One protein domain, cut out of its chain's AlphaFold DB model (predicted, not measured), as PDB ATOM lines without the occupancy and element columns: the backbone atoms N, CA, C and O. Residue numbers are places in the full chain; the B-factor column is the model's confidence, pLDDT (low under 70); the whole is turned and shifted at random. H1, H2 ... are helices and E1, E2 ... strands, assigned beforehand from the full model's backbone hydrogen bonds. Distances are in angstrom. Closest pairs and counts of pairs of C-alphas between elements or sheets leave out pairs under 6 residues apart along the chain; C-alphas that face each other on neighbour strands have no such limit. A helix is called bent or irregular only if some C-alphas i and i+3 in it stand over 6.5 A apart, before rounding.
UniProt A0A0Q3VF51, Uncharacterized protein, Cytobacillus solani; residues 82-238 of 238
ATOM      1  N   GLU A  82     200.790 187.116 272.002       94.00
ATOM      2  CA  GLU A  82     199.420 186.800 271.585       94.00
ATOM      3  C   GLU A  82     198.955 187.695 270.431       94.00
ATOM      4  O   GLU A  82     198.430 187.194 269.436       94.00
ATOM      5  N   GLU A  83     199.226 189.001 270.506       96.06
ATOM      6  CA  GLU A  83     198.917 189.947 269.428       96.06
ATOM      7  C   GLU A  83     199.706 189.641 268.153       96.06
ATOM      8  O   GLU A  83     199.164 189.746 267.052       96.06
ATOM      9  N   LEU A  84     200.977 189.244 268.275       95.56
ATOM     10  CA  LEU A  84     201.782 188.808 267.133       95.56
ATOM     11  C   LEU A  84     201.185 187.558 266.486       95.56
ATOM     12  O   LEU A  84     201.025 187.520 265.268       95.56
ATOM     13  N   ILE A  85     200.806 186.555 267.282       96.56
ATOM     14  CA  ILE A  85     200.164 185.335 266.774       96.56
ATOM     15  C   ILE A  85     198.842 185.674 266.075       96.56
ATOM     16  O   ILE A  85     198.583 185.160 264.986       96.56
ATOM     17  N   ALA A  86     198.029 186.562 266.650       97.00
ATOM     18  CA  ALA A  86     196.788 187.020 266.031       97.00
ATOM     19  C   ALA A  86     197.042 187.713 264.680       97.00
ATOM     20  O   ALA A  86     196.364 187.413 263.696       97.00
ATOM     21  N   GLN A  87     198.059 188.578 264.594       97.19
ATOM     22  CA  GLN A  87     198.446 189.245 263.347       97.19
ATOM     23  C   GLN A  87     198.968 188.270 262.287       97.19
ATOM     24  O   GLN A  87     198.622 188.414 261.115       97.19
ATOM     25  N   ILE A  88     199.753 187.261 262.681       97.00
ATOM     26  CA  ILE A  88     200.247 186.210 261.777       97.00
ATOM     27  C   ILE A  88     199.072 185.436 261.177       97.00
ATOM     28  O   ILE A  88     199.012 185.267 259.961       97.00
ATOM     29  N   LYS A  89     198.114 185.014 262.011       96.88
ATOM     30  CA  LYS A  89     196.912 184.303 261.553       96.88
ATOM     31  C   LYS A  89     196.067 185.170 260.621       96.88
ATOM     32  O   LYS A  89     195.697 184.723 259.543       96.88
ATOM     33  N   ALA A  90     195.832 186.431 260.988       95.88
ATOM     34  CA  ALA A  90     195.086 187.366 260.150       95.88
ATOM     35  C   ALA A  90     195.769 187.603 258.791       95.88
ATOM     36  O   ALA A  90     195.092 187.684 257.765       95.88
ATOM     37  N   LEU A  91     197.102 187.697 258.762       95.56
ATOM     38  CA  LEU A  91     197.863 187.810 257.518       95.56
ATOM     39  C   LEU A  91     197.763 186.536 256.671       95.56
ATOM     40  O   LEU A  91     197.603 186.633 255.458       95.56
ATOM     41  N   ALA A  92     197.830 185.357 257.293       95.00
ATOM     42  CA  ALA A  92     197.676 184.078 256.608       95.00
ATOM     43  C   ALA A  92     196.302 183.956 255.930       95.00
ATOM     44  O   ALA A  92     196.234 183.620 254.751       95.00
ATOM     45  N   THR A  93     195.221 184.326 256.622       93.38
ATOM     46  CA  THR A  93     193.868 184.372 256.043       93.38
ATOM     47  C   THR A  93     193.779 185.369 254.886       93.38
ATOM     48  O   THR A  93     193.221 185.054 253.839       93.38
ATOM     49  N   LYS A  94     194.374 186.564 255.023       92.12
ATOM     50  CA  LYS A  94     194.425 187.544 253.923       92.12
ATOM     51  C   LYS A  94     195.164 186.997 252.703       92.12
ATOM     52  O   LYS A  94     194.677 187.167 251.594       92.12
ATOM     53  N   MET A  95     196.303 186.331 252.905       91.25
ATOM     54  CA  MET A  95     197.079 185.697 251.833       91.25
ATOM     55  C   MET A  95     196.329 184.536 251.174       91.25
ATOM     56  O   MET A  95     196.403 184.387 249.959       91.25
ATOM     57  N   ALA A  96     195.575 183.742 251.942       90.31
ATOM     58  CA  ALA A  96     194.730 182.678 251.401       90.31
ATOM     59  C   ALA A  96     193.625 183.217 250.476       90.31
ATOM     60  O   ALA A  96     193.324 182.592 249.462       90.31
ATOM     61  N   ASN A  97     193.064 184.380 250.815       87.12
ATOM     62  CA  ASN A  97     191.927 184.983 250.118       87.12
ATOM     63  C   ASN A  97     192.343 185.998 249.034       87.12
ATOM     64  O   ASN A  97     191.485 186.536 248.331       87.12
ATOM     65  N   ALA A  98     193.634 186.323 248.925       84.12
ATOM     66  CA  ALA A  98     194.121 187.344 248.008       84.12
ATOM     67  C   ALA A  98     194.027 186.867 246.544       84.12
ATOM     68  O   ALA A  98     194.464 185.754 246.232       84.12
ATOM     69  N   PRO A  99     193.519 187.700 245.615       77.62
ATOM     70  CA  PRO A  99     193.593 187.406 244.191       77.62
ATOM     71  C   PRO A  99     195.051 187.266 243.763       77.62
ATOM     72  O   PRO A  99     195.890 188.106 244.100       77.62
ATOM     73  N   TYR A 100     195.342 186.232 242.974       68.06
ATOM     74  CA  TYR A 100     196.657 186.015 242.383       68.06
ATOM     75  C   TYR A 100     197.070 187.312 241.651       68.06
ATOM     76  O   TYR A 100     196.383 187.731 240.722       68.06
ATOM     77  N   HIS A 101     198.135 187.971 242.136       66.31
ATOM     78  CA  HIS A 101     198.752 189.222 241.642       66.31
ATOM     79  C   HIS A 101     198.323 190.578 242.231       66.31
ATOM     80  O   HIS A 101     199.015 191.558 241.954       66.31
ATOM     81  N   LYS A 102     197.273 190.693 243.057       69.94
ATOM     82  CA  LYS A 102     196.941 191.987 243.691       69.94
ATOM     83  C   LYS A 102     197.486 192.042 245.121       69.94
ATOM     84  O   LYS A 102     197.220 191.150 245.915       69.94
ATOM     85  N   ASP A 103     198.272 193.075 245.427       76.81
ATOM     86  CA  ASP A 103     198.824 193.386 246.760       76.81
ATOM     87  C   ASP A 103     199.823 192.363 247.352       76.81
ATOM     88  O   ASP A 103     200.205 192.465 248.519       76.81
ATOM     89  N   VAL A 104     200.323 191.415 246.548       82.31
ATOM     90  CA  VAL A 104     201.269 190.367 246.988       82.31
ATOM     91  C   VAL A 104     202.549 190.958 247.590       82.31
ATOM     92  O   VAL A 104     202.995 190.504 248.641       82.31
ATOM     93  N   ASP A 105     203.104 192.015 246.992       88.19
ATOM     94  CA  ASP A 105     204.323 192.659 247.498       88.19
ATOM     95  C   ASP A 105     204.114 193.292 248.878       88.19
ATOM     96  O   ASP A 105     204.965 193.184 249.763       88.19
ATOM     97  N   GLN A 106     202.952 193.916 249.097       89.94
ATOM     98  CA  GLN A 106     202.601 194.507 250.389       89.94
ATOM     99  C   GLN A 106     202.400 193.426 251.454       89.94
ATOM    100  O   GLN A 106     202.869 193.577 252.585       89.94
ATOM    101  N   LEU A 107     201.754 192.315 251.088       92.25
ATOM    102  CA  LEU A 107     201.559 191.171 251.976       92.25
ATOM    103  C   LEU A 107     202.891 190.494 252.324       92.25
ATOM    104  O   LEU A 107     203.121 190.185 253.491       92.25
ATOM    105  N   HIS A 108     203.805 190.335 251.361       91.31
ATOM    106  CA  HIS A 108     205.159 189.832 251.607       91.31
ATOM    107  C   HIS A 108     205.979 190.775 252.495       91.31
ATOM    108  O   HIS A 108     206.664 190.322 253.413       91.31
ATOM    109  N   ALA A 109     205.885 192.090 252.288       92.69
ATOM    110  CA  ALA A 109     206.534 193.056 253.168       92.69
ATOM    111  C   ALA A 109     205.990 192.960 254.604       92.69
ATOM    112  O   ALA A 109     206.765 192.963 255.562       92.69
ATOM    113  N   GLN A 110     204.669 192.822 254.772       94.19
ATOM    114  CA  GLN A 110     204.052 192.616 256.084       94.19
ATOM    115  C   GLN A 110     204.492 191.289 256.718       94.19
ATOM    116  O   GLN A 110     204.817 191.257 257.905       94.19
ATOM    117  N   PHE A 111     204.553 190.219 255.928       95.81
ATOM    118  CA  PHE A 111     205.039 188.910 256.352       95.81
ATOM    119  C   PHE A 111     206.460 188.999 256.910       95.81
ATOM    120  O   PHE A 111     206.704 188.581 258.041       95.81
ATOM    121  N   ASN A 112     207.378 189.610 256.158       95.31
ATOM    122  CA  ASN A 112     208.774 189.740 256.568       95.31
ATOM    123  C   ASN A 112     208.924 190.592 257.837       95.31
ATOM    124  O   ASN A 112     209.739 190.270 258.700       95.31
ATOM    125  N   ARG A 113     208.105 191.641 258.001       94.62
ATOM    126  CA  ARG A 113     208.081 192.458 259.228       94.62
ATOM    127  C   ARG A 113     207.611 191.660 260.442       94.62
ATOM    128  O   ARG A 113     208.267 191.704 261.479       94.62
ATOM    129  N   LEU A 114     206.515 190.907 260.317       96.12
ATOM    130  CA  LEU A 114     206.014 190.056 261.403       96.12
ATOM    131  C   LEU A 114     207.014 188.954 261.756       96.12
ATOM    132  O   LEU A 114     207.246 188.694 262.933       96.12
ATOM    133  N   HIS A 115     207.637 188.340 260.749       96.25
ATOM    134  CA  HIS A 115     208.690 187.345 260.943       96.25
ATOM    135  C   HIS A 115     209.869 187.937 261.722       96.25
ATOM    136  O   HIS A 115     210.268 187.397 262.752       96.25
ATOM    137  N   THR A 116     210.337 189.115 261.313       96.06
ATOM    138  CA  THR A 116     211.410 189.857 261.990       96.06
ATOM    139  C   THR A 116     211.065 190.159 263.452       96.06
ATOM    140  O   THR A 116     211.862 189.886 264.354       96.06
ATOM    141  N   GLN A 117     209.858 190.669 263.715       95.44
ATOM    142  CA  GLN A 117     209.380 190.946 265.073       95.44
ATOM    143  C   GLN A 117     209.290 189.671 265.922       95.44
ATOM    144  O   GLN A 117     209.702 189.669 267.080       95.44
ATOM    145  N   TYR A 118     208.807 188.569 265.348       95.75
ATOM    146  CA  TYR A 118     208.662 187.296 266.050       95.75
ATOM    147  C   TYR A 118     210.010 186.684 266.470       95.75
ATOM    148  O   TYR A 118     210.101 186.053 267.532       95.75
ATOM    149  N   LEU A 119     211.055 186.897 265.660       96.31
ATOM    150  CA  LEU A 119     212.429 186.452 265.918       96.31
ATOM    151  C   LEU A 119     213.198 187.345 266.903       96.31
ATOM    152  O   LEU A 119     214.071 186.843 267.616       96.31
ATOM    153  N   SER A 120     212.882 188.643 266.975       95.19
ATOM    154  CA  SER A 120     213.612 189.632 267.788       95.19
ATOM    155  C   SER A 120     213.947 189.190 269.229       95.19
ATOM    156  O   SER A 120     215.090 189.401 269.645       95.19
ATOM    157  N   PRO A 121     213.053 188.523 269.994       94.19
ATOM    158  CA  PRO A 121     213.340 188.126 271.376       94.19
ATOM    159  C   PRO A 121     214.528 187.168 271.547       94.19
ATOM    160  O   PRO A 121     215.167 187.177 272.596       94.19
ATOM    161  N   VAL A 122     214.823 186.346 270.535       95.19
ATOM    162  CA  VAL A 122     215.941 185.379 270.550       95.19
ATOM    163  C   VAL A 122     217.130 185.843 269.707       95.19
ATOM    164  O   VAL A 122     218.113 185.122 269.558       95.19
ATOM    165  N   SER A 123     217.036 187.043 269.136       95.56
ATOM    166  CA  SER A 123     218.040 187.578 268.226       95.56
ATOM    167  C   SER A 123     219.223 188.189 268.980       95.56
ATOM    168  O   SER A 123     219.027 188.821 270.023       95.56
ATOM    169  N   PRO A 124     220.456 188.087 268.450       95.31
ATOM    170  CA  PRO A 124     221.584 188.878 268.931       95.31
ATOM    171  C   PRO A 124     221.385 190.383 268.674       95.31
ATOM    172  O   PRO A 124     220.540 190.805 267.878       95.31
ATOM    173  N   ASP A 125     222.182 191.215 269.349       95.12
ATOM    174  CA  ASP A 125     222.212 192.661 269.107       95.12
ATOM    175  C   ASP A 125     223.008 192.973 267.830       95.12
ATOM    176  O   ASP A 125     224.220 193.198 267.847       95.12
ATOM    177  N   ARG A 126     222.308 192.936 266.693       95.12
ATOM    178  CA  ARG A 126     222.903 193.180 265.375       95.12
ATOM    179  C   ARG A 126     223.192 194.657 265.126       95.12
ATOM    180  O   ARG A 126     224.072 194.962 264.330       95.12
ATOM    181  N   LYS A 127     222.507 195.578 265.813       95.19
ATOM    182  CA  LYS A 127     222.770 197.020 265.689       95.19
ATOM    183  C   LYS A 127     224.133 197.376 266.268       95.19
ATOM    184  O   LYS A 127     224.947 197.967 265.565       95.19
ATOM    185  N   ALA A 128     224.410 196.935 267.495       93.88
ATOM    186  CA  ALA A 128     225.719 197.138 268.110       93.88
ATOM    187  C   ALA A 128     226.841 196.476 267.290       93.88
ATOM    188  O   ALA A 128     227.903 197.066 267.080       93.88
ATOM    189  N   LEU A 129     226.585 195.268 266.772       94.62
ATOM    190  CA  LEU A 129     227.540 194.546 265.934       94.62
ATOM    191  C   LEU A 129     227.837 195.280 264.617       94.62
ATOM    192  O   LEU A 129     228.997 195.396 264.224       94.62
ATOM    193  N   HIS A 130     226.805 195.800 263.950       94.88
ATOM    194  CA  HIS A 130     226.950 196.602 262.735       94.88
ATOM    195  C   HIS A 130     227.751 197.872 262.989       94.88
ATOM    196  O   HIS A 130     228.688 198.157 262.250       94.88
ATOM    197  N   GLU A 131     227.445 198.603 264.062       94.62
ATOM    198  CA  GLU A 131     228.197 199.804 264.427       94.62
ATOM    199  C   GLU A 131     229.679 199.500 264.645       94.62
ATOM    200  O   GLU A 131     230.542 200.264 264.209       94.62
ATOM    201  N   GLN A 132     229.984 198.374 265.290       94.31
ATOM    202  CA  GLN A 132     231.356 197.944 265.492       94.31
ATOM    203  C   GLN A 132     232.050 197.595 264.172       94.31
ATOM    204  O   GLN A 132     233.163 198.065 263.927       94.31
ATOM    205  N   ALA A 133     231.388 196.818 263.312       92.69
ATOM    206  CA  ALA A 133     231.908 196.459 261.999       92.69
ATOM    207  C   ALA A 133     232.169 197.708 261.144       92.69
ATOM    208  O   ALA A 133     233.248 197.848 260.575       92.69
ATOM    209  N   MET A 134     231.243 198.669 261.129       92.50
ATOM    210  CA  MET A 134     231.381 199.902 260.350       92.50
ATOM    211  C   MET A 134     232.553 200.776 260.799       92.50
ATOM    212  O   MET A 134     233.128 201.469 259.964       92.50
ATOM    213  N   ARG A 135     232.933 200.770 262.085       92.00
ATOM    214  CA  ARG A 135     234.136 201.494 262.545       92.00
ATOM    215  C   ARG A 135     235.399 200.906 261.926       92.00
ATOM    216  O   ARG A 135     236.223 201.654 261.414       92.00
ATOM    217  N   VAL A 136     235.507 199.579 261.936       90.38
ATOM    218  CA  VAL A 136     236.655 198.861 261.367       90.38
ATOM    219  C   VAL A 136     236.699 199.003 259.848       90.38
ATOM    220  O   VAL A 136     237.759 199.272 259.293       90.38
ATOM    221  N   ILE A 137     235.551 198.889 259.179       88.31
ATOM    222  CA  ILE A 137     235.445 199.050 257.723       88.31
ATOM    223  C   ILE A 137     235.876 200.454 257.296       88.31
ATOM    224  O   ILE A 137     236.710 200.593 256.411       88.31
ATOM    225  N   LYS A 138     235.378 201.500 257.966       88.25
ATOM    226  CA  LYS A 138     235.759 202.885 257.654       88.25
ATOM    227  C   LYS A 138     237.243 203.151 257.875       88.25
ATOM    228  O   LYS A 138     237.838 203.900 257.112       88.25
ATOM    229  N   GLN A 139     237.827 202.560 258.917       85.19
ATOM    230  CA  GLN A 139     239.263 202.658 259.149       85.19
ATOM    231  C   GLN A 139     240.040 201.995 258.003       85.19
ATOM    232  O   GLN A 139     240.929 202.618 257.435       85.19
ATOM    233  N   TYR A 140     239.651 200.780 257.617       77.94
ATOM    234  CA  TYR A 140     240.252 200.063 256.495       77.94
ATOM    235  C   TYR A 140     240.140 200.840 255.175       77.94
ATOM    236  O   TYR A 140     241.119 200.965 254.446       77.94
ATOM    237  N   GLU A 141     238.968 201.404 254.872       75.31
ATOM    238  CA  GLU A 141     238.749 202.217 253.670       75.31
ATOM    239  C   GLU A 141     239.556 203.523 253.686       75.31
ATOM    240  O   GLU A 141     240.034 203.944 252.637       75.31
ATOM    241  N   ALA A 142     239.756 204.143 254.854       76.38
ATOM    242  CA  ALA A 142     240.583 205.343 254.993       76.38
ATOM    243  C   ALA A 142     242.090 205.057 254.851       76.38
ATOM    244  O   ALA A 142     242.838 205.919 254.392       76.38
ATOM    245  N   GLU A 143     242.538 203.865 255.250       70.06
ATOM    246  CA  GLU A 143     243.929 203.421 255.115       70.06
ATOM    247  C   GLU A 143     244.273 203.002 253.676       70.06
ATOM    248  O   GLU A 143     245.448 203.011 253.299       70.06
ATOM    249  N   LYS A 144     243.276 202.666 252.843       65.25
ATOM    250  CA  LYS A 144     243.518 202.337 251.435       65.25
ATOM    251  C   LYS A 144     243.751 203.596 250.603       65.25
ATOM    252  O   LYS A 144     242.874 204.455 250.529       65.25
ATOM    253  N   PRO A 145     244.884 203.697 249.887       53.81
ATOM    254  CA  PRO A 145     245.063 204.776 248.935       53.81
ATOM    255  C   PRO A 145     244.060 204.594 247.788       53.81
ATOM    256  O   PRO A 145     244.132 203.622 247.037       53.81
ATOM    257  N   THR A 146     243.151 205.552 247.605       54.69
ATOM    258  CA  THR A 146     242.475 205.811 246.324       54.69
ATOM    259  C   THR A 146     243.520 206.309 245.329       54.69
ATOM    260  O   THR A 146     243.577 207.481 244.970       54.69
ATOM    261  N   GLN A 147     244.437 205.431 244.935       52.03
ATOM    262  CA  GLN A 147     245.445 205.741 243.941       52.03
ATOM    263  C   GLN A 147     245.039 205.085 242.634       52.03
ATOM    264  O   GLN A 147     245.289 203.904 242.400       52.03
ATOM    265  N   THR A 148     244.455 205.899 241.756       55.94
ATOM    266  CA  THR A 148     244.720 205.764 240.327       55.94
ATOM    267  C   THR A 148     246.239 205.763 240.173       55.94
ATOM    268  O   THR A 148     246.872 206.815 240.250       55.94
ATOM    269  N   ARG A 149     246.835 204.580 240.040       64.38
ATOM    270  CA  ARG A 149     248.263 204.417 239.768       64.38
ATOM    271  C   ARG A 149     248.452 203.742 238.423       64.38
ATOM    272  O   ARG A 149     247.598 202.981 237.967       64.38
ATOM    273  N   GLU A 150     249.557 204.078 237.780       76.19
ATOM    274  CA  GLU A 150     250.012 203.426 236.562       76.19
ATOM    275  C   GLU A 150     250.582 202.053 236.923       76.19
ATOM    276  O   GLU A 150     251.546 201.965 237.680       76.19
ATOM    277  N   LEU A 151     249.956 200.987 236.421       75.88
ATOM    278  CA  LEU A 151     250.373 199.604 236.666       75.88
ATOM    279  C   LEU A 151     250.801 198.946 235.364       75.88
ATOM    280  O   LEU A 151     250.112 199.092 234.349       75.88
ATOM    281  N   THR A 152     251.909 198.205 235.405       82.12
ATOM    282  CA  THR A 152     252.243 197.257 234.338       82.12
ATOM    283  C   THR A 152     251.336 196.028 234.426       82.12
ATOM    284  O   THR A 152     250.666 195.800 235.439       82.12
ATOM    285  N   LEU A 153     251.314 195.192 233.384       82.12
ATOM    286  CA  LEU A 153     250.545 193.943 233.414       82.12
ATOM    287  C   LEU A 153     251.008 193.008 234.547       82.12
ATOM    288  O   LEU A 153     250.185 192.332 235.159       82.12
ATOM    289  N   VAL A 154     252.311 192.982 234.836       82.62
ATOM    290  CA  VAL A 154     252.884 192.145 235.901       82.62
ATOM    291  C   VAL A 154     252.483 192.668 237.278       82.62
ATOM    292  O   VAL A 154     252.035 191.883 238.110       82.62
ATOM    293  N   ASP A 155     252.573 193.984 237.496       82.12
ATOM    294  CA  ASP A 155     252.133 194.604 238.753       82.12
ATOM    295  C   ASP A 155     250.642 194.357 238.979       82.12
ATOM    296  O   ASP A 155     250.231 193.972 240.068       82.12
ATOM    297  N   TYR A 156     249.836 194.479 237.920       77.38
ATOM    298  CA  TYR A 156     248.413 194.176 237.975       77.38
ATOM    299  C   TYR A 156     248.143 192.735 238.415       77.38
ATOM    300  O   TYR A 156     247.340 192.527 239.316       77.38
ATOM    301  N   LEU A 157     248.785 191.739 237.803       82.25
ATOM    302  CA  LEU A 157     248.534 190.336 238.145       82.25
ATOM    303  C   LEU A 157     248.939 190.017 239.590       82.25
ATOM    304  O   LEU A 157     248.162 189.389 240.304       82.25
ATOM    305  N   ASN A 158     250.097 190.508 240.034       81.00
ATOM    306  CA  ASN A 158     250.553 190.331 241.415       81.00
ATOM    307  C   ASN A 158     249.602 191.001 242.417       81.00
ATOM    308  O   ASN A 158     249.261 190.424 243.446       81.00
ATOM    309  N   GLU A 159     249.133 192.209 242.105       74.56
ATOM    310  CA  GLU A 159     248.184 192.915 242.959       74.56
ATOM    311  C   GLU A 159     246.820 192.243 242.974       74.56
ATOM    312  O   GLU A 159     246.195 192.196 244.024       74.56
ATOM    313  N   MET A 160     246.356 191.691 241.850       70.19
ATOM    314  CA  MET A 160     245.102 190.940 241.806       70.19
ATOM    315  C   MET A 160     245.151 189.722 242.732       70.19
ATOM    316  O   MET A 160     244.189 189.500 243.467       70.19
ATOM    317  N   ASP A 161     246.271 188.994 242.777       70.94
ATOM    318  CA  ASP A 161     246.455 187.878 243.713       70.94
ATOM    319  C   ASP A 161     246.332 188.329 245.184       70.94
ATOM    320  O   ASP A 161     245.653 187.681 245.988       70.94
ATOM    321  N   GLU A 162     246.891 189.486 245.546       68.62
ATOM    322  CA  GLU A 162     246.745 190.060 246.893       68.62
ATOM    323  C   GLU A 162     245.323 190.588 247.167       68.62
ATOM    324  O   GLU A 162     244.769 190.407 248.253       68.62
ATOM    325  N   ILE A 163     244.698 191.207 246.169       64.62
ATOM    326  CA  ILE A 163     243.374 191.843 246.216       64.62
ATOM    327  C   ILE A 163     242.253 190.812 246.432       64.62
ATOM    328  O   ILE A 163     241.308 191.087 247.176       64.62
ATOM    329  N   TYR A 164     242.368 189.605 245.870       64.69
ATOM    330  CA  TYR A 164     241.427 188.506 246.133       64.69
ATOM    331  C   TYR A 164     241.613 187.843 247.505       64.69
ATOM    332  O   TYR A 164     240.808 186.992 247.898       64.69
ATOM    333  N   THR A 165     242.635 188.238 248.267       66.94
ATOM    334  CA  THR A 165     242.860 187.691 249.602       66.94
ATOM    335  C   THR A 165     241.864 188.295 250.592       66.94
ATOM    336  O   THR A 165     241.794 189.508 250.801       66.94
ATOM    337  N   LYS A 166     241.068 187.429 251.230       75.50
ATOM    338  CA  LYS A 166     240.082 187.815 252.246       75.50
ATOM    339  C   LYS A 166     240.781 188.453 253.447       75.50
ATOM    340  O   LYS A 166     241.389 187.757 254.261       75.50
ATOM    341  N   ASN A 167     240.641 189.766 253.600       82.25
ATOM    342  CA  ASN A 167     241.181 190.475 254.757       82.25
ATOM    343  C   ASN A 167     240.255 190.259 255.945       82.25
ATOM    344  O   ASN A 167     239.045 190.391 255.805       82.25
ATOM    345  N   THR A 168     240.800 189.896 257.105       87.44
ATOM    346  CA  THR A 168     240.007 189.636 258.312       87.44
ATOM    347  C   THR A 168     240.552 190.432 259.483       87.44
ATOM    348  O   THR A 168     241.715 190.284 259.850       87.44
ATOM    349  N   THR A 169     239.686 191.227 260.101       90.50
ATOM    350  CA  THR A 169     239.999 192.083 261.245       90.50
ATOM    351  C   THR A 169     239.156 191.677 262.450       90.50
ATOM    352  O   THR A 169     237.998 191.274 262.318       90.50
ATOM    353  N   GLN A 170     239.735 191.765 263.646       92.00
ATOM    354  CA  GLN A 170     239.070 191.381 264.890       92.00
ATOM    355  C   GLN A 170     238.050 192.436 265.345       92.00
ATOM    356  O   GLN A 170     238.272 193.640 265.228       92.00
ATOM    357  N   LEU A 171     236.944 191.961 265.910       89.06
ATOM    358  CA  LEU A 171     235.927 192.720 266.632       89.06
ATOM    359  C   LEU A 171     235.883 192.231 268.089       89.06
ATOM    360  O   LEU A 171     236.447 191.196 268.443       89.06
ATOM    361  N   ALA A 172     235.155 192.936 268.948       83.38
ATOM    362  CA  ALA A 172     234.901 192.488 270.315       83.38
ATOM    363  C   ALA A 172     233.981 191.259 270.274       83.38
ATOM    364  O   ALA A 172     232.768 191.379 270.130       83.38
ATOM    365  N   GLY A 173     234.579 190.071 270.368       83.19
ATOM    366  CA  GLY A 173     233.870 188.789 270.335       83.19
ATOM    367  C   GLY A 173     233.670 188.192 268.937       83.19
ATOM    368  O   GLY A 173     232.966 187.191 268.806       83.19
ATOM    369  N   GLY A 174     234.282 188.760 267.896       91.69
ATOM    370  CA  GLY A 174     234.068 188.307 266.524       91.69
ATOM    371  C   GLY A 174     235.118 188.787 265.532       91.69
ATOM    372  O   GLY A 174     236.158 189.307 265.912       91.69
ATOM    373  N   THR A 175     234.826 188.639 264.246       94.88
ATOM    374  CA  THR A 175     235.671 189.107 263.146       94.88
ATOM    375  C   THR A 175     234.821 189.745 262.059       94.88
ATOM    376  O   THR A 175     233.732 189.252 261.763       94.88
ATOM    377  N   VAL A 176     235.340 190.787 261.419       93.81
ATOM    378  CA  VAL A 176     234.844 191.283 260.134       93.81
ATOM    379  C   VAL A 176     235.827 190.873 259.052       93.81
ATOM    380  O   VAL A 176     237.031 191.066 259.201       93.81
ATOM    381  N   SER A 177     235.323 190.303 257.969       91.88
ATOM    382  CA  SER A 177     236.131 189.988 256.802       91.88
ATOM    383  C   SER A 177     235.636 190.738 255.580       91.88
ATOM    384  O   SER A 177     234.426 190.836 255.396       91.88
ATOM    385  N   SER A 178     236.548 191.216 254.735       88.12
ATOM    386  CA  SER A 178     236.229 191.834 253.449       88.12
ATOM    387  C   SER A 178     236.658 190.952 252.276       88.12
ATOM    388  O   SER A 178     237.677 190.257 252.331       88.12
ATOM    389  N   SER A 179     235.863 190.976 251.214       84.12
ATOM    390  CA  SER A 179     236.134 190.315 249.934       84.12
ATOM    391  C   SER A 179     235.632 191.185 248.795       84.12
ATOM    392  O   SER A 179     234.676 191.932 248.976       84.12
ATOM    393  N   ILE A 180     236.239 191.084 247.617       79.06
ATOM    394  CA  ILE A 180     235.789 191.867 246.466       79.06
ATOM    395  C   ILE A 180     234.590 191.214 245.802       79.06
ATOM    396  O   ILE A 180     234.568 190.001 245.596       79.06
ATOM    397  N   ASN A 181     233.601 192.034 245.468       78.94
ATOM    398  CA  ASN A 181     232.416 191.600 244.748       78.94
ATOM    399  C   ASN A 181     232.583 191.761 243.235       78.94
ATOM    400  O   ASN A 181     233.495 192.424 242.734       78.94
ATOM    401  N   SER A 182     231.661 191.165 242.480       73.50
ATOM    402  CA  SER A 182     231.676 191.199 241.014       73.50
ATOM    403  C   SER A 182     231.516 192.604 240.419       73.50
ATOM    404  O   SER A 182     231.691 192.771 239.216       73.50
ATOM    405  N   GLN A 183     231.160 193.604 241.230       71.88
ATOM    406  CA  GLN A 183     230.983 194.995 240.811       71.88
ATOM    407  C   GLN A 183     232.235 195.856 241.063       71.88
ATOM    408  O   GLN A 183     232.207 197.058 240.814       71.88
ATOM    409  N   GLY A 184     233.341 195.257 241.528       69.31
ATOM    410  CA  GLY A 184     234.590 195.975 241.812       69.31
ATOM    411  C   GLY A 184     234.589 196.723 243.150       69.31
ATOM    412  O   GLY A 184     235.411 197.618 243.352       69.31
ATOM    413  N   GLY A 185     233.659 196.365 244.037       79.44
ATOM    414  CA  GLY A 185     233.513 196.876 245.394       79.44
ATOM    415  C   GLY A 185     233.813 195.834 246.473       79.44
ATOM    416  O   GLY A 185     234.326 194.757 246.165       79.44
ATOM    417  N   TYR A 186     233.459 196.128 247.727       84.19
ATOM    418  CA  TYR A 186     233.627 195.203 248.856       84.19
ATOM    419  C   TYR A 186     232.313 194.624 249.376       84.19
ATOM    420  O   TYR A 186     231.343 195.336 249.644       84.19
ATOM    421  N   ASP A 187     232.354 193.321 249.619       88.75
ATOM    422  CA  ASP A 187     231.423 192.587 250.457       88.75
ATOM    423  C   ASP A 187     232.055 192.333 251.823       88.75
ATOM    424  O   ASP A 187     233.274 192.185 251.956       88.75
ATOM    425  N   TYR A 188     231.208 192.272 252.846       91.56
ATOM    426  CA  TYR A 188     231.642 192.132 254.229       91.56
ATOM    427  C   TYR A 188     230.952 190.953 254.899       91.56
ATOM    428  O   TYR A 188     229.760 190.728 254.716       91.56
ATOM    429  N   GLU A 189     231.681 190.209 255.721       94.38
ATOM    430  CA  GLU A 189     231.151 189.106 256.517       94.38
ATOM    431  C   GLU A 189     231.493 189.336 257.987       94.38
ATOM    432  O   GLU A 189     232.663 189.468 258.338       94.38
ATOM    433  N   VAL A 190     230.485 189.366 258.859       95.31
ATOM    434  CA  VAL A 190     230.666 189.562 260.298       95.31
ATOM    435  C   VAL A 190     230.345 188.270 261.040       95.31
ATOM    436  O   VAL A 190     229.192 187.825 261.070       95.31
ATOM    437  N   LYS A 191     231.368 187.673 261.656       95.19
ATOM    438  CA  LYS A 191     231.275 186.421 262.415       95.19
ATOM    439  C   LYS A 191     231.437 186.648 263.903       95.19
ATOM    440  O   LYS A 191     232.326 187.377 264.319       95.19
ATOM    441  N   VAL A 192     230.639 185.953 264.703       93.31
ATOM    442  CA  VAL A 192     230.750 185.894 266.165       93.31
ATOM    443  C   VAL A 192     230.655 184.425 266.561       93.31
ATOM    444  O   VAL A 192     229.744 183.727 266.123       93.31
ATOM    445  N   GLY A 193     231.630 183.919 267.322       88.31
ATOM    446  CA  GLY A 193     231.665 182.500 267.713       88.31
ATOM    447  C   GLY A 193     231.675 181.515 266.531       88.31
ATOM    448  O   GLY A 193     231.108 180.433 266.630       88.31
ATOM    449  N   GLY A 194     232.258 181.901 265.390       88.56
ATOM    450  CA  GLY A 194     232.291 181.089 264.165       88.56
ATOM    451  C   GLY A 194     231.024 181.152 263.302       88.56
ATOM    452  O   GLY A 194     231.045 180.664 262.174       88.56
ATOM    453  N   GLN A 195     229.952 181.796 263.773       92.62
ATOM    454  CA  GLN A 195     228.711 181.969 263.021       92.62
ATOM    455  C   GLN A 195     228.633 183.354 262.374       92.62
ATOM    456  O   GLN A 195     228.847 184.368 263.037       92.62
ATOM    457  N   THR A 196     228.283 183.407 261.088       95.06
ATOM    458  CA  THR A 196     228.003 184.663 260.380       95.06
ATOM    459  C   THR A 196     226.675 185.235 260.864       95.06
ATOM    460  O   THR A 196     225.627 184.626 260.660       95.06
ATOM    461  N   LEU A 197     226.711 186.402 261.512       95.62
ATOM    462  CA  LEU A 197     225.514 187.082 262.021       95.62
ATOM    463  C   LEU A 197     225.022 188.181 261.082       95.62
ATOM    464  O   LEU A 197     223.817 188.441 261.036       95.62
ATOM    465  N   MET A 198     225.936 188.799 260.331       95.31
ATOM    466  CA  MET A 198     225.636 189.809 259.319       95.31
ATOM    467  C   MET A 198     226.555 189.648 258.112       95.31
ATOM    468  O   MET A 198     227.719 189.274 258.259       95.31
ATOM    469  N   SER A 199     226.042 189.967 256.931       94.31
ATOM    470  CA  SER A 199     226.831 190.069 255.706       94.31
ATOM    471  C   SER A 199     226.394 191.277 254.886       94.31
ATOM    472  O   SER A 199     225.236 191.675 254.942       94.31
ATOM    473  N   SER A 200     227.316 191.872 254.143       92.62
ATOM    474  CA  SER A 200     227.043 192.887 253.130       92.62
ATOM    475  C   SER A 200     227.355 192.279 251.775       92.62
ATOM    476  O   SER A 200     228.497 191.882 251.557       92.62
ATOM    477  N   VAL A 201     226.359 192.209 250.898       89.44
ATOM    478  CA  VAL A 201     226.500 191.711 249.525       89.44
ATOM    479  C   VAL A 201     226.080 192.817 248.572       89.44
ATOM    480  O   VAL A 201     224.951 193.302 248.661       89.44
ATOM    481  N   ASN A 202     226.982 193.237 247.685       85.25
ATOM    482  CA  ASN A 202     226.785 194.369 246.774       85.25
ATOM    483  C   ASN A 202     226.268 195.622 247.512       85.25
ATOM    484  O   ASN A 202     225.317 196.273 247.088       85.25
ATOM    485  N   GLY A 203     226.839 195.904 248.688       83.94
ATOM    486  CA  GLY A 203     226.450 197.033 249.537       83.94
ATOM    487  C   GLY A 203     225.128 196.873 250.304       83.94
ATOM    488  O   GLY A 203     224.742 197.801 251.015       83.94
ATOM    489  N   HIS A 204     224.425 195.739 250.208       89.31
ATOM    490  CA  HIS A 204     223.196 195.468 250.963       89.31
ATOM    491  C   HIS A 204     223.445 194.559 252.163       89.31
ATOM    492  O   HIS A 204     223.990 193.464 252.025       89.31
ATOM    493  N   TRP A 205     222.974 194.983 253.338       93.25
ATOM    494  CA  TRP A 205     223.093 194.195 254.561       93.25
ATOM    495  C   TRP A 205     222.020 193.115 254.667       93.25
ATOM    496  O   TRP A 205     220.824 193.380 254.568       93.25
ATOM    497  N   LEU A 206     222.481 191.905 254.948       93.69
ATOM    498  CA  LEU A 206     221.713 190.700 255.210       93.69
ATOM    499  C   LEU A 206     222.122 190.139 256.577       93.69
ATOM    500  O   LEU A 206     223.118 190.555 257.177       93.69
ATOM    501  N   TYR A 207     221.355 189.172 257.075       95.25
ATOM    502  CA  TYR A 207     221.643 188.515 258.345       95.25
ATOM    503  C   TYR A 207     221.707 186.998 258.200       95.25
ATOM    504  O   TYR A 207     220.961 186.391 257.431       95.25
ATOM    505  N   GLY A 208     222.589 186.388 258.988       94.12
ATOM    506  CA  GLY A 208     222.580 184.950 259.222       94.12
ATOM    507  C   GLY A 208     221.717 184.615 260.436       94.12
ATOM    508  O   GLY A 208     221.729 185.344 261.437       94.12
ATOM    509  N   LYS A 209     220.955 183.521 260.345       93.81
ATOM    510  CA  LYS A 209     220.133 183.006 261.448       93.81
ATOM    511  C   LYS A 209     220.975 182.182 262.413       93.81
ATOM    512  O   LYS A 209     221.727 181.298 262.003       93.81
ATOM    513  N   THR A 210     220.805 182.449 263.700       95.31
ATOM    514  CA  THR A 210     221.310 181.619 264.799       95.31
ATOM    515  C   THR A 210     220.449 180.359 264.970       95.31
ATOM    516  O   THR A 210     219.297 180.343 264.532       95.31
ATOM    517  N   PRO A 211     220.938 179.298 265.644       95.50
ATOM    518  CA  PRO A 211     220.129 178.104 265.911       95.50
ATOM    519  C   PRO A 211     218.818 178.398 266.662       95.50
ATOM    520  O   PRO A 211     217.791 177.788 266.371       95.50
ATOM    521  N   ALA A 212     218.833 179.363 267.589       95.56
ATOM    522  CA  ALA A 212     217.643 179.780 268.331       95.56
ATOM    523  C   ALA A 212     216.618 180.489 267.427       95.56
ATOM    524  O   ALA A 212     215.421 180.213 267.502       95.56
ATOM    525  N   GLU A 213     217.078 181.368 266.531       96.62
ATOM    526  CA  GLU A 213     216.211 182.014 265.539       96.62
ATOM    527  C   GLU A 213     215.660 181.020 264.520       96.62
ATOM    528  O   GLU A 213     214.516 181.152 264.101       96.62
ATOM    529  N   GLU A 214     216.440 180.011 264.134       96.88
ATOM    530  CA  GLU A 214     215.990 178.960 263.223       96.88
ATOM    531  C   GLU A 214     214.828 178.160 263.831       96.88
ATOM    532  O   GLU A 214     213.820 177.917 263.165       96.88
ATOM    533  N   GLN A 215     214.915 177.809 265.118       97.25
ATOM    534  CA  GLN A 215     213.821 177.152 265.835       97.25
ATOM    535  C   GLN A 215     212.566 178.035 265.889       97.25
ATOM    536  O   GLN A 215     211.489 177.611 265.471       97.25
ATOM    537  N   LYS A 216     212.713 179.292 266.316       96.19
ATOM    538  CA  LYS A 216     211.616 180.273 266.356       96.19
ATOM    539  C   LYS A 216     211.015 180.551 264.975       96.19
ATOM    540  O   LYS A 216     209.810 180.757 264.846       96.19
ATOM    541  N   SER A 217     211.829 180.528 263.923       97.12
ATOM    542  CA  SER A 217     211.363 180.678 262.545       97.12
ATOM    543  C   SER A 217     210.474 179.508 262.136       97.12
ATOM    544  O   SER A 217     209.478 179.721 261.449       97.12
ATOM    545  N   LYS A 218     210.802 178.278 262.547       98.00
ATOM    546  CA  LYS A 218     209.965 177.101 262.272       98.00
ATOM    547  C   LYS A 218     208.607 177.214 262.957       98.00
ATOM    548  O   LYS A 218     207.597 176.971 262.304       98.00
ATOM    549  N   GLU A 219     208.573 177.653 264.214       97.31
ATOM    550  CA  GLU A 219     207.322 177.915 264.946       97.31
ATOM    551  C   GLU A 219     206.458 178.960 264.227       97.31
ATOM    552  O   GLU A 219     205.263 178.751 264.018       97.31
ATOM    553  N   PHE A 220     207.069 180.057 263.768       97.81
ATOM    554  CA  PHE A 220     206.377 181.076 262.981       97.81
ATOM    555  C   PHE A 220     205.716 180.482 261.728       97.81
ATOM    556  O   PHE A 220     204.526 180.702 261.491       97.81
ATOM    557  N   TYR A 221     206.469 179.711 260.932       97.75
ATOM    558  CA  TYR A 221     205.942 179.097 259.711       97.75
ATOM    559  C   TYR A 221     204.835 178.088 260.012       97.75
ATOM    560  O   TYR A 221     203.851 178.046 259.283       97.75
ATOM    561  N   GLN A 222     204.954 177.306 261.088       97.94
ATOM    562  CA  GLN A 222     203.906 176.371 261.504       97.94
ATOM    563  C   GLN A 222     202.585 177.095 261.788       97.94
ATOM    564  O   GLN A 222     201.541 176.676 261.290       97.94
ATOM    565  N   ILE A 223     202.627 178.206 262.531       97.69
ATOM    566  CA  ILE A 223     201.438 179.019 262.829       97.69
ATOM    567  C   ILE A 223     200.853 179.609 261.541       97.69
ATOM    568  O   ILE A 223     199.642 179.541 261.325       97.69
ATOM    569  N   TYR A 224     201.708 180.183 260.692       97.50
ATOM    570  CA  TYR A 224     201.299 180.822 259.444       97.50
ATOM    571  C   TYR A 224     200.632 179.832 258.480       97.50
ATOM    572  O   TYR A 224     199.512 180.075 258.031       97.50
ATOM    573  N   TRP A 225     201.282 178.701 258.194       96.94
ATOM    574  CA  TRP A 225     200.763 177.712 257.251       96.94
ATOM    575  C   TRP A 225     199.500 177.031 257.771       96.94
ATOM    576  O   TRP A 225     198.535 176.925 257.024       96.94
ATOM    577  N   SER A 226     199.445 176.684 259.064       96.94
ATOM    578  CA  SER A 226     198.237 176.106 259.665       96.94
ATOM    579  C   SER A 226     197.019 177.025 259.521       96.94
ATOM    580  O   SER A 226     195.936 176.555 259.179       96.94
ATOM    581  N   ALA A 227     197.187 178.332 259.738       96.06
ATOM    582  CA  ALA A 227     196.106 179.300 259.569       96.06
ATOM    583  C   ALA A 227     195.727 179.508 258.096       96.06
ATOM    584  O   ALA A 227     194.552 179.689 257.776       96.06
ATOM    585  N   MET A 228     196.709 179.470 257.193       94.31
ATOM    586  CA  MET A 228     196.460 179.595 255.760       94.31
ATOM    587  C   MET A 228     195.683 178.390 255.216       94.31
ATOM    588  O   MET A 228     194.743 178.568 254.444       94.31
ATOM    589  N   ASP A 229     196.048 177.177 255.633       94.62
ATOM    590  CA  ASP A 229     195.370 175.943 255.231       94.62
ATOM    591  C   ASP A 229     193.935 175.908 255.754       94.62
ATOM    592  O   ASP A 229     193.018 175.566 255.007       94.62
ATOM    593  N   GLN A 230     193.721 176.344 257.000       94.62
ATOM    594  CA  GLN A 230     192.381 176.493 257.561       94.62
ATOM    595  C   GLN A 230     191.533 177.475 256.737       94.62
ATOM    596  O   GLN A 230     190.421 177.136 256.342       94.62
ATOM    597  N   ALA A 231     192.067 178.657 256.415       93.25
ATOM    598  CA  ALA A 231     191.348 179.651 255.617       93.25
ATOM    599  C   ALA A 231     190.986 179.124 254.217       93.25
ATOM    600  O   ALA A 231     189.877 179.337 253.733       93.25
ATOM    601  N   LYS A 232     191.893 178.382 253.572       90.94
ATOM    602  CA  LYS A 232     191.617 177.741 252.276       90.94
ATOM    603  C   LYS A 232     190.564 176.639 252.378       90.94
ATOM    604  O   LYS A 232     189.754 176.493 251.467       90.94
ATOM    605  N   ALA A 233     190.573 175.856 253.456       92.31
ATOM    606  CA  ALA A 233     189.564 174.827 253.686       92.31
ATOM    607  C   ALA A 233     188.169 175.440 253.883       92.31
ATOM    608  O   ALA A 233     187.203 174.931 253.322       92.31
ATOM    609  N   GLU A 234     188.077 176.552 254.614       90.44
ATOM    610  CA  GLU A 234     186.831 177.304 254.801       90.44
ATOM    611  C   GLU A 234     186.302 177.874 253.477       90.44
ATOM    612  O   GLU A 234     185.108 177.771 253.218       90.44
ATOM    613  N   LEU A 235     187.178 178.384 252.600       86.31
ATOM    614  CA  LEU A 235     186.789 178.845 251.260       86.31
ATOM    615  C   LEU A 235     186.280 177.721 250.348       86.31
ATOM    616  O   LEU A 235     185.345 177.932 249.588       86.31
ATOM    617  N   ASN A 236     186.915 176.547 250.387       81.88
ATOM    618  CA  ASN A 236     186.554 175.415 249.523       81.88
ATOM    619  C   ASN A 236     185.346 174.616 250.046       81.88
ATOM    620  O   ASN A 236     184.805 173.785 249.319       81.88
ATOM    621  N   GLY A 237     184.985 174.799 251.320       72.62
ATOM    622  CA  GLY A 237     183.823 174.178 251.961       72.62
ATOM    623  C   GLY A 237     182.540 175.015 251.900       72.62
ATOM    624  O   GLY A 237     181.512 174.543 252.387       72.62
ATOM    625  N   GLN A 238     182.603 176.230 251.343       54.91
ATOM    626  CA  GLN A 238     181.461 177.101 251.032       54.91
ATOM    627  C   GLN A 238     180.994 176.907 249.589       54.91
ATOM    628  O   GLN A 238     179.765 177.008 249.374       54.91
TER     629      GLN A 238
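AT A GLANCE: This is residues 82 to 238 of the 238 residues of an uncharacterized protein of Cytobacillus solani (UniProt A0A0Q3VF51). What shape do these atoms make? The domain is a long, loose model with two parts in line: at one end the helical hairpin H1 and H2 with the long helix H5 crossing it, and then the sheet E2 to E6, with H3 slanting over one face and no helix on the other. Beyond the sheet, at the far end, residues 142 to 150 and 152 to 158 stick out, the latter with part of H4. What is it made of? The printed part has 157 residues, with five named helices and six named strands in the order H1 H2 H3 E1 H4 E2 E3 E4 E5 E6 H5, in the mixed class; the sheet's order is E2 E3 E4 E5 E6, all antiparallel. How compact is it? It is only just loose, close to extended, with a radius of gyration of the C-alphas of 22.2 A and spans of 75 by 35 by 20 A.

HOW THE PARTS SIT: How do the first helices stand to the last one? H1, residues 82 to 97, and H2, residues 104 to 122, form a helical hairpin; they touch, closest at the C-alphas of Ile 88 and Leu 114, 6.9 A, with a shallow tilt of 24 degrees, opposite ways. H5, residues 211 to 236, touches H1 with its residues 223 to 232 alone, closest at the C-alphas of Ala 92 and Met 228, 4.7 A, at a steep tilt of 47 degrees, the same way. H5 residues 212 to 220 alone touch H2 residues 115 to 122 alone, closest at the C-alphas of Leu 119 and Glu 213, 5.8 A, at a steep tilt of 40 degrees, opposite ways. Where is H3? H3, residues 126 to 143, is on one face of the strongly twisted sheet of E2, 167 to 171, E3, 174 to 180, E4, 186 to 192, E5, 195 to 201, and E6, 204 to 207: two layers, a helix on one face of a sheet. Its height over the sheet is 9.0 A, it runs slantwise to the strands, at 50 degrees to E3 on the local plane, and its closest C-alphas to E3 are Ala 133 and Val 176, 6.2 A. How do the strands pair? They form a meander, each strand the antiparallel neighbour of the one before, and each such pair is a hairpin. Backbone atoms within hydrogen-bond range include N 169 and O 176 at 2.8 A for E2 and E3, N 177 and O 189 at 2.8 A for E3 and E4, N 190 and O 198 at 2.8 A for E4 and E5, and N 206 and O 199 at 2.8 A for E5 and E6. What of E1, H4 and the helix backbones? E1, residues 149 to 151, pairs with no named strand and meets H4, residues 153 to 163, only through their link; H4 is not on the sheet. In H1, H3, H4 and H5 every O i to N i+4 pair is within hydrogen-bond range, and in H2 13 of 15 are.

IN THESE COORDINATES: Where do the helices run? H1 begins at C-alpha 82, (199.420, 186.800, 271.585), and is 22.8 A long; H2 is 28.2 A long and irregular, with C-alphas 118 and 121 7.1 A apart; H3 is 25.5 A, H4 14.8 A and H5 37.5 A long, ending at C-alpha 236, (186.554, 175.415, 249.523). Where are the strands? E3 is 20.4 A long from C-alpha 174 at (234.068, 188.307, 266.524), E4 19.9 A and E5 16.8 A; E1, E2 and E6 are shorter.

THE WHOLE: How large is it? The two C-alphas farthest apart, those of Thr 152 and Gln 238, are 75.5 A apart. Is it continuous? The printed part has no cut and no long link. Where is confidence low? The mean pLDDT of the printed part is 87.5, and it is under 70 in residues 100 to 102, 144 to 149, 162 to 165, 184 and 238.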